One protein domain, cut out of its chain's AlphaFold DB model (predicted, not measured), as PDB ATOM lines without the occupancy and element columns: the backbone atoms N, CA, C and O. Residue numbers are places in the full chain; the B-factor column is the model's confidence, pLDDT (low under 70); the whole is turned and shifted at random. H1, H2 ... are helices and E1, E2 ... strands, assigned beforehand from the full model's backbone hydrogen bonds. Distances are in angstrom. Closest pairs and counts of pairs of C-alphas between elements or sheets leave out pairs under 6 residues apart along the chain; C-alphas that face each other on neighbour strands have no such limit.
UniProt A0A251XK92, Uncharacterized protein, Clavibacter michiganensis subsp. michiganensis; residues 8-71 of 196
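What this domain is: This is residues 8 to 71 of the 196 residues of an uncharacterized protein of Clavibacter michiganensis subsp. michiganensis (UniProt A0A251XK92). A small three-stranded sheet has a long loop, residues 12 to 24, reaching away from one end of its E1 and E2 hairpin, and two short helices, H2 and H3, grazing it mainly near its edge strand E3. A third helix, H1, is off the sheet and makes a corner with H2 near the first residue of H2. The printed part has 64 residues, with three named helices and three named strands in the order E1 E2 H1 H2 H3 E3; the sheet runs E2 - E1 - E3, antiparallel throughout, and the class is mixed, helices and strands. The whole is compact, with a radius of gyration of the C-alphas of 11.7 A, yet elongated in outline, spanning 37 by 24 by 19 A.

Where its parts are: E1, residues 8 to 11, begins with C-alpha 8 at (15.668, 15.550, -16.337) and is 10.1 A long. After residues 12 to 24 comes E2, residues 25 to 29, 12.5 A long. H1, residues 33 to 38, is 8.6 A long. H2, residues 46 to 55, starts with C-alpha 46 at (9.663, 30.680, -10.416) and is the longest helix, 14.1 A. H3, residues 57 to 63, is 9.8 A long. E3, residues 66 to 69, is 10.5 A long and ends with C-alpha 69 at (12.701, 14.820, -11.048).

How they stand to each other: E1 is the inner strand of the sheet. E1 and E2 form a hairpin, antiparallel at 143 degrees, with N 9 and O 27 2.9 A apart, within hydrogen-bond range. Within the long link from E1 to E2, residues 14 to 15 pair with residues 21 to 22, antiparallel, in stretches too short to be named strands. E3 is antiparallel to E1 at 174 degrees, with N 10 and O 66 2.8 A apart, also within range. H2 only grazes the sheet, with its residues 50 to 55; the closest C-alphas of H2 and E3 are those of Leu 54 and Arg 68, 5.9 A apart. H3 only grazes the sheet too, with its residues 57 to 63. H2 and H3 touch only at the corner by their link, with the C-alphas of Val 53 and Gln 60 closest at 5.8 A, and stand at a steep tilt of 60 degrees, opposite ways. H1 and H2 touch, about perpendicular at 87 degrees, the closest C-alphas being those of Tyr 36 and Tyr 46, 6.8 A apart. H1 is not on the sheet, and is apart from H3. In H1, H2 and H3 every O i to N i+4 pair is within hydrogen-bond range.

The domain as a whole: The two C-alphas farthest apart are those of Lys 17, in the long link from E1 to E2, and Ser 45, 36.7 A. The link from H1 to H2 is short, and those from E2 to H1, H2 to H3 and H3 to E3 are tight. The printed part has no cut. The mean pLDDT of the printed part is 80.6; residues 13 to 17, 19 to 24 and 40 to 42 are under 70.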
ATOM      1  N   VAL A   8      15.509  15.977 -14.951       91.44
ATOM      2  CA  VAL A   8      15.668  15.550 -16.337       91.44
ATOM      3  C   VAL A   8      14.786  16.441 -17.190       91.44
ATOM      4  O   VAL A   8      13.574  16.499 -17.001       91.44
ATOM      5  N   VAL A   9      15.412  17.145 -18.127       90.00
ATOM      6  CA  VAL A   9      14.744  18.051 -19.056       90.00
ATOM      7  C   VAL A   9      14.936  17.523 -20.467       90.00
ATOM      8  O   VAL A   9      16.068  17.416 -20.947       90.00
ATOM      9  N   ARG A  10      13.832  17.235 -21.158       87.69
ATOM     10  CA  ARG A  10      13.843  16.941 -22.592       87.69
ATOM     11  C   ARG A  10      13.218  18.081 -23.368       87.69
ATOM     12  O   ARG A  10      12.133  18.549 -23.039       87.69
ATOM     13  N   THR A  11      13.903  18.525 -24.414       80.38
ATOM     14  CA  THR A  11      13.445  19.626 -25.271       80.38
ATOM     15  C   THR A  11      13.416  19.222 -26.741       80.38
ATOM     16  O   THR A  11      13.959  18.188 -27.151       80.38
ATOM     17  N   GLY A  12      12.751  20.045 -27.559       70.44
ATOM     18  CA  GLY A  12      12.637  19.804 -28.998       70.44
ATOM     19  C   GLY A  12      11.772  18.588 -29.316       70.44
ATOM     20  O   GLY A  12      12.054  17.874 -30.279       70.44
ATOM     21  N   LEU A  13      10.759  18.352 -28.483       69.62
ATOM     22  CA  LEU A  13       9.860  17.220 -28.592       69.62
ATOM     23  C   LEU A  13       9.151  17.217 -29.952       69.62
ATOM     24  O   LEU A  13       8.494  18.188 -30.341       69.62
ATOM     25  N   LYS A  14       9.284  16.106 -30.678       67.25
ATOM     26  CA  LYS A  14       8.519  15.811 -31.894       67.25
ATOM     27  C   LYS A  14       7.706  14.548 -31.670       67.25
ATOM     28  O   LYS A  14       8.177  13.612 -31.033       67.25
ATOM     29  N   LEU A  15       6.508  14.502 -32.241       60.81
ATOM     30  CA  LEU A  15       5.776  13.248 -32.356       60.81
ATOM     31  C   LEU A  15       6.450  12.404 -33.439       60.81
ATOM     32  O   LEU A  15       6.603  12.862 -34.575       60.81
ATOM     33  N   ASN A  16       6.877  11.191 -33.097       66.50
ATOM     34  CA  ASN A  16       7.248  10.211 -34.110       66.50
ATOM     35  C   ASN A  16       5.984   9.653 -34.800       66.50
ATOM     36  O   ASN A  16       4.852  10.010 -34.465       66.50
ATOM     37  N   LYS A  17       6.178   8.775 -35.791       66.56
ATOM     38  CA  LYS A  17       5.079   8.163 -36.559       66.56
ATOM     39  C   LYS A  17       4.089   7.378 -35.683       66.56
ATOM     40  O   LYS A  17       2.927   7.264 -36.058       66.56
ATOM     41  N   ASP A  18       4.525   6.944 -34.505       71.44
ATOM     42  CA  ASP A  18       3.739   6.179 -33.534       71.44
ATOM     43  C   ASP A  18       3.105   7.069 -32.449       71.44
ATOM     44  O   ASP A  18       2.621   6.574 -31.435       71.44
ATOM     45  N   LYS A  19       3.096   8.398 -32.653       57.09
ATOM     46  CA  LYS A  19       2.610   9.412 -31.698       57.09
ATOM     47  C   LYS A  19       3.336   9.402 -30.348       57.09
ATOM     48  O   LYS A  19       2.823   9.948 -29.375       57.09
ATOM     49  N   GLN A  20       4.533   8.831 -30.280       56.84
ATOM     50  CA  GLN A  20       5.385   8.953 -29.108       56.84
ATOM     51  C   GLN A  20       6.174  10.257 -29.179       56.84
ATOM     52  O   GLN A  20       6.645  10.673 -30.243       56.84
ATOM     53  N   ILE A  21       6.314  10.897 -28.026       56.69
ATOM     54  CA  ILE A  21       7.151  12.073 -27.840       56.69
ATOM     55  C   ILE A  21       8.617  11.624 -27.914       56.69
ATOM     56  O   ILE A  21       9.094  10.902 -27.044       56.69
ATOM     57  N   VAL A  22       9.338  12.050 -28.950       61.06
ATOM     58  CA  VAL A  22      10.786  11.840 -29.068       61.06
ATOM     59  C   VAL A  22      11.474  13.182 -28.861       61.06
ATOM     60  O   VAL A  22      11.315  14.111 -29.657       61.06
ATOM     61  N   GLY A  23      12.207  13.299 -27.753       61.03
ATOM     62  CA  GLY A  23      13.061  14.449 -27.468       61.03
ATOM     63  C   GLY A  23      14.373  14.362 -28.240       61.03
ATOM     64  O   GLY A  23      14.978  13.296 -28.324       61.03
ATOM     65  N   ASN A  24      14.837  15.486 -28.787       64.75
ATOM     66  CA  ASN A  24      16.126  15.545 -29.486       64.75
ATOM     67  C   ASN A  24      17.311  15.737 -28.529       64.75
ATOM     68  O   ASN A  24      18.456  15.495 -28.908       64.75
ATOM     69  N   LYS A  25      17.053  16.209 -27.306       76.62
ATOM     70  CA  LYS A  25      18.080  16.493 -26.307       76.62
ATOM     71  C   LYS A  25      17.544  16.187 -24.916       76.62
ATOM     72  O   LYS A  25      16.506  16.728 -24.545       76.62
ATOM     73  N   THR A  26      18.263  15.351 -24.173       82.38
ATOM     74  CA  THR A  26      18.021  15.083 -22.749       82.38
ATOM     75  C   THR A  26      19.157  15.713 -21.957       82.38
ATOM     76  O   THR A  26      20.326  15.457 -22.246       82.38
ATOM     77  N   GLU A  27      18.825  16.567 -20.995       86.75
ATOM     78  CA  GLU A  27      19.790  17.241 -20.127       86.75
ATOM     79  C   GLU A  27      19.429  17.019 -18.661       86.75
ATOM     80  O   GLU A  27      18.259  17.099 -18.292       86.75
ATOM     81  N   LEU A  28      20.447  16.815 -17.823       88.12
ATOM     82  CA  LEU A  28      20.305  16.869 -16.374       88.12
ATOM     83  C   LEU A  28      20.595  18.295 -15.892       88.12
ATOM     84  O   LEU A  28      21.626  18.873 -16.258       88.12
ATOM     85  N   LYS A  29      19.703  18.875 -15.084       88.69
ATOM     86  CA  LYS A  29      19.855  20.238 -14.553       88.69
ATOM     87  C   LYS A  29      19.615  20.299 -13.042       88.69
ATOM     88  O   LYS A  29      18.664  19.684 -12.578       88.69
ATOM     89  N   PRO A  30      20.410  21.072 -12.281       87.94
ATOM     90  CA  PRO A  30      20.178  21.292 -10.847       87.94
ATOM     91  C   PRO A  30      19.101  22.358 -10.560       87.94
ATOM     92  O   PRO A  30      18.673  22.530  -9.427       87.94
ATOM     93  N   ASN A  31      18.677  23.111 -11.579       88.00
ATOM     94  CA  ASN A  31      17.586  24.079 -11.505       88.00
ATOM     95  C   ASN A  31      16.950  24.255 -12.894       88.00
ATOM     96  O   ASN A  31      17.523  23.851 -13.911       88.00
ATOM     97  N   LEU A  32      15.784  24.893 -12.941       89.19
ATOM     98  CA  LEU A  32      15.022  25.124 -14.164       89.19
ATOM     99  C   LEU A  32      14.942  26.613 -14.542       89.19
ATOM    100  O   LEU A  32      14.180  26.972 -15.435       89.19
ATOM    101  N   GLU A  33      15.739  27.493 -13.920       86.75
ATOM    102  CA  GLU A  33      15.635  28.953 -14.104       86.75
ATOM    103  C   GLU A  33      15.829  29.387 -15.555       86.75
ATOM    104  O   GLU A  33      15.144  30.288 -16.032       86.75
ATOM    105  N   SER A  34      16.759  28.753 -16.274       83.69
ATOM    106  CA  SER A  34      16.950  29.038 -17.701       83.69
ATOM    107  C   SER A  34      15.682  28.724 -18.487       83.69
ATOM    108  O   SER A  34      15.286  29.505 -19.341       83.69
ATOM    109  N   LEU A  35      15.027  27.603 -18.170       86.50
ATOM    110  CA  LEU A  35      13.821  27.180 -18.868       86.50
ATOM    111  C   LEU A  35      12.635  28.084 -18.518       86.50
ATOM    112  O   LEU A  35      11.863  28.421 -19.411       86.50
ATOM    113  N   TYR A  36      12.549  28.532 -17.264       86.75
ATOM    114  CA  TYR A  36      11.594  29.546 -16.822       86.75
ATOM    115  C   TYR A  36      11.768  30.863 -17.585       86.75
ATOM    116  O   TYR A  36      10.804  31.370 -18.149       86.75
ATOM    117  N   LYS A  37      12.996  31.388 -17.680       83.31
ATOM    118  CA  LYS A  37      13.290  32.635 -18.408       83.31
ATOM    119  C   LYS A  37      12.949  32.539 -19.895       83.31
ATOM    120  O   LYS A  37      12.400  33.488 -20.447       83.31
ATOM    121  N   ASP A  38      13.230  31.395 -20.516       80.62
ATOM    122  CA  ASP A  38      12.963  31.162 -21.940       80.62
ATOM    123  C   ASP A  38      11.466  30.961 -22.244       80.62
ATOM    124  O   ASP A  38      11.025  31.189 -23.368       80.62
ATOM    125  N   ASN A  39      10.679  30.535 -21.249       74.50
ATOM    126  CA  ASN A  39       9.275  30.149 -21.400       74.50
ATOM    127  C   ASN A  39       8.364  30.881 -20.411       74.50
ATOM    128  O   ASN A  39       7.381  30.296 -19.949       74.50
ATOM    129  N   ASN A  40       8.696  32.125 -20.051       65.31
ATOM    130  CA  ASN A  40       7.950  32.890 -19.056       65.31
ATOM    131  C   ASN A  40       6.561  33.279 -19.599       65.31
ATOM    132  O   ASN A  40       6.328  34.382 -20.090       65.31
ATOM    133  N   LEU A  41       5.647  32.312 -19.576       62.19
ATOM    134  CA  LEU A  41       4.251  32.433 -19.950       62.19
ATOM    135  C   LEU A  41       3.460  32.755 -18.689       62.19
ATOM    136  O   LEU A  41       3.166  31.841 -17.934       62.19
ATOM    137  N   PHE A  42       3.113  34.027 -18.478       61.84
ATOM    138  CA  PHE A  42       2.141  34.544 -17.492       61.84
ATOM    139  C   PHE A  42       2.269  34.102 -16.011       61.84
ATOM    140  O   PHE A  42       1.533  34.622 -15.177       61.84
ATOM    141  N   ILE A  43       3.178  33.194 -15.659       75.75
ATOM    142  CA  ILE A  43       3.435  32.713 -14.303       75.75
ATOM    143  C   ILE A  43       4.582  33.548 -13.753       75.75
ATOM    144  O   ILE A  43       5.718  33.403 -14.184       75.75
ATOM    145  N   ALA A  44       4.280  34.452 -12.824       72.12
ATOM    146  CA  ALA A  44       5.248  35.439 -12.345       72.12
ATOM    147  C   ALA A  44       6.280  34.864 -11.357       72.12
ATOM    148  O   ALA A  44       7.354  35.444 -11.179       72.12
ATOM    149  N   SER A  45       5.957  33.748 -10.698       84.31
ATOM    150  CA  SER A  45       6.816  33.120  -9.696       84.31
ATOM    151  C   SER A  45       7.541  31.906 -10.269       84.31
ATOM    152  O   SER A  45       6.920  31.014 -10.844       84.31
ATOM    153  N   TYR A  46       8.857  31.843 -10.051       84.88
ATOM    154  CA  TYR A  46       9.663  30.680 -10.416       84.88
ATOM    155  C   TYR A  46       9.177  29.410  -9.708       84.88
ATOM    156  O   TYR A  46       9.028  28.380 -10.357       84.88
ATOM    157  N   ASP A  47       8.865  29.485  -8.413       86.62
ATOM    158  CA  ASP A  47       8.425  28.317  -7.641       86.62
ATOM    159  C   ASP A  47       7.065  27.803  -8.124       86.62
ATOM    160  O   ASP A  47       6.865  26.599  -8.279       86.62
ATOM    161  N   GLU A  48       6.148  28.723  -8.444       86.56
ATOM    162  CA  GLU A  48       4.859  28.374  -9.046       86.56
ATOM    163  C   GLU A  48       5.056  27.745 -10.426       86.56
ATOM    164  O   GLU A  48       4.420  26.749 -10.762       86.56
ATOM    165  N   TRP A  49       5.967  28.293 -11.228       90.31
ATOM    166  CA  TRP A  49       6.271  27.752 -12.544       90.31
ATOM    167  C   TRP A  49       6.885  26.350 -12.454       90.31
ATOM    168  O   TRP A  49       6.499  25.477 -13.231       90.31
ATOM    169  N   VAL A  50       7.788  26.104 -11.497       90.44
ATOM    170  CA  VAL A  50       8.392  24.781 -11.271       90.44
ATOM    171  C   VAL A  50       7.317  23.768 -10.890       90.44
ATOM    172  O   VAL A  50       7.260  22.701 -11.499       90.44
ATOM    173  N   ASP A  51       6.431  24.111  -9.951       90.06
ATOM    174  CA  ASP A  51       5.306  23.252  -9.568       90.06
ATOM    175  C   ASP A  51       4.410  22.926 -10.771       90.06
ATOM    176  O   ASP A  51       4.127  21.760 -11.056       90.06
ATOM    177  N   LYS A  52       4.029  23.945 -11.551       89.00
ATOM    178  CA  LYS A  52       3.195  23.772 -12.747       89.00
ATOM    179  C   LYS A  52       3.866  22.894 -13.788       89.00
ATOM    180  O   LYS A  52       3.224  22.002 -14.328       89.00
ATOM    181  N   VAL A  53       5.136  23.132 -14.084       89.88
ATOM    182  CA  VAL A  53       5.855  22.344 -15.082       89.88
ATOM    183  C   VAL A  53       6.034  20.904 -14.617       89.88
ATOM    184  O   VAL A  53       5.903  20.016 -15.445       89.88
ATOM    185  N   LEU A  54       6.260  20.634 -13.331       91.31
ATOM    186  CA  LEU A  54       6.413  19.261 -12.834       91.31
ATOM    187  C   LEU A  54       5.088  18.497 -12.759       91.31
ATOM    188  O   LEU A  54       5.057  17.307 -13.064       91.31
ATOM    189  N   ASN A  55       4.003  19.173 -12.381       90.56
ATOM    190  CA  ASN A  55       2.744  18.519 -12.022       90.56
ATOM    191  C   ASN A  55       1.627  18.687 -13.061       90.56
ATOM    192  O   ASN A  55       0.570  18.070 -12.922       90.56
ATOM    193  N   ASN A  56       1.828  19.498 -14.104       89.00
ATOM    194  CA  ASN A  56       0.831  19.732 -15.144       89.00
ATOM    195  C   ASN A  56       1.342  19.320 -16.542       89.00
ATOM    196  O   ASN A  56       2.058  20.086 -17.198       89.00
ATOM    197  N   PRO A  57       0.922  18.143 -17.049       86.69
ATOM    198  CA  PRO A  57       1.269  17.684 -18.391       86.69
ATOM    199  C   PRO A  57       0.846  18.644 -19.509       86.69
ATOM    200  O   PRO A  57       1.524  18.718 -20.531       86.69
ATOM    201  N   ASP A  58      -0.232  19.415 -19.335       85.12
ATOM    202  CA  ASP A  58      -0.683  20.372 -20.350       85.12
ATOM    203  C   ASP A  58       0.301  21.534 -20.501       85.12
ATOM    204  O   ASP A  58       0.545  21.997 -21.616       85.12
ATOM    205  N   VAL A  59       0.928  21.961 -19.400       85.88
ATOM    206  CA  VAL A  59       1.983  22.984 -19.419       85.88
ATOM    207  C   VAL A  59       3.218  22.447 -20.140       85.88
ATOM    208  O   VAL A  59       3.744  23.114 -21.031       85.88
ATOM    209  N   GLN A  60       3.642  21.220 -19.826       86.94
ATOM    210  CA  GLN A  60       4.753  20.551 -20.515       86.94
ATOM    211  C   GLN A  60       4.491  20.414 -22.026       86.94
ATOM    212  O   GLN A  60       5.333  20.781 -22.850       86.94
ATOM    213  N   ASN A  61       3.280  19.989 -22.403       83.38
ATOM    214  CA  ASN A  61       2.851  19.851 -23.795       83.38
ATOM    215  C   ASN A  61       2.807  21.194 -24.535       83.38
ATOM    216  O   ASN A  61       3.298  21.289 -25.664       83.38
ATOM    217  N   ALA A  62       2.253  22.238 -23.911       83.19
ATOM    218  CA  ALA A  62       2.192  23.581 -24.485       83.19
ATOM    219  C   ALA A  62       3.596  24.146 -24.750       83.19
ATOM    220  O   ALA A  62       3.844  24.741 -25.801       83.19
ATOM    221  N   LEU A  63       4.526  23.893 -23.828       83.12
ATOM    222  CA  LEU A  63       5.926  24.303 -23.921       83.12
ATOM    223  C   LEU A  63       6.786  23.367 -24.788       83.12
ATOM    224  O   LEU A  63       7.923  23.703 -25.115       83.12
ATOM    225  N   LYS A  64       6.253  22.208 -25.198       84.12
ATOM    226  CA  LYS A  64       6.986  21.144 -25.912       84.12
ATOM    227  C   LYS A  64       8.269  20.730 -25.183       84.12
ATOM    228  O   LYS A  64       9.313  20.503 -25.807       84.12
ATOM    229  N   ILE A  65       8.163  20.622 -23.863       86.12
ATOM    230  CA  ILE A  65       9.207  20.136 -22.961       86.12
ATOM    231  C   ILE A  65       8.693  18.922 -22.198       86.12
ATOM    232  O   ILE A  65       7.492  18.763 -22.033       86.12
ATOM    233  N   GLU A  66       9.603  18.083 -21.722       88.19
ATOM    234  CA  GLU A  66       9.314  17.085 -20.695       88.19
ATOM    235  C   GLU A  66      10.222  17.392 -19.510       88.19
ATOM    236  O   GLU A  66      11.437  17.533 -19.691       88.19
ATOM    237  N   VAL A  67       9.649  17.536 -18.321       90.62
ATOM    238  CA  VAL A  67      10.410  17.805 -17.101       90.62
ATOM    239  C   VAL A  67       9.944  16.865 -16.009       90.62
ATOM    240  O   VAL A  67       8.755  16.774 -15.710       90.62
ATOM    241  N   ARG A  68      10.904  16.186 -15.388       92.69
ATOM    242  CA  ARG A  68      10.671  15.360 -14.206       92.69
ATOM    243  C   ARG A  68      11.853  15.441 -13.255       92.69
ATOM    244  O   ARG A  68      12.957  15.813 -13.655       92.69
ATOM    245  N   VAL A  69      11.618  15.057 -12.007       93.00
ATOM    246  CA  VAL A  69      12.701  14.820 -11.048       93.00
ATOM    247  C   VAL A  69      13.530  13.628 -11.537       93.00
ATOM    248  O   VAL A  69      12.978  12.656 -12.063       93.00
ATOM    249  N   ALA A  70      14.852  13.751 -11.439       90.88
ATOM    250  CA  ALA A  70      15.785  12.686 -11.780       90.88
ATOM    251  C   ALA A  70      15.658  11.530 -10.783       90.88
ATOM    252  O   ALA A  70      15.556  11.768  -9.579       90.88
ATOM    253  N   ASP A  71      15.657  10.303 -11.290       91.12
ATOM    254  CA  ASP A  71      15.671   9.098 -10.465       91.12
ATOM    255  C   ASP A  71      17.111   8.609 -10.216       91.12
ATOM    256  O   ASP A  71      18.086   9.172 -10.728       91.12
TER     257      ASP A  71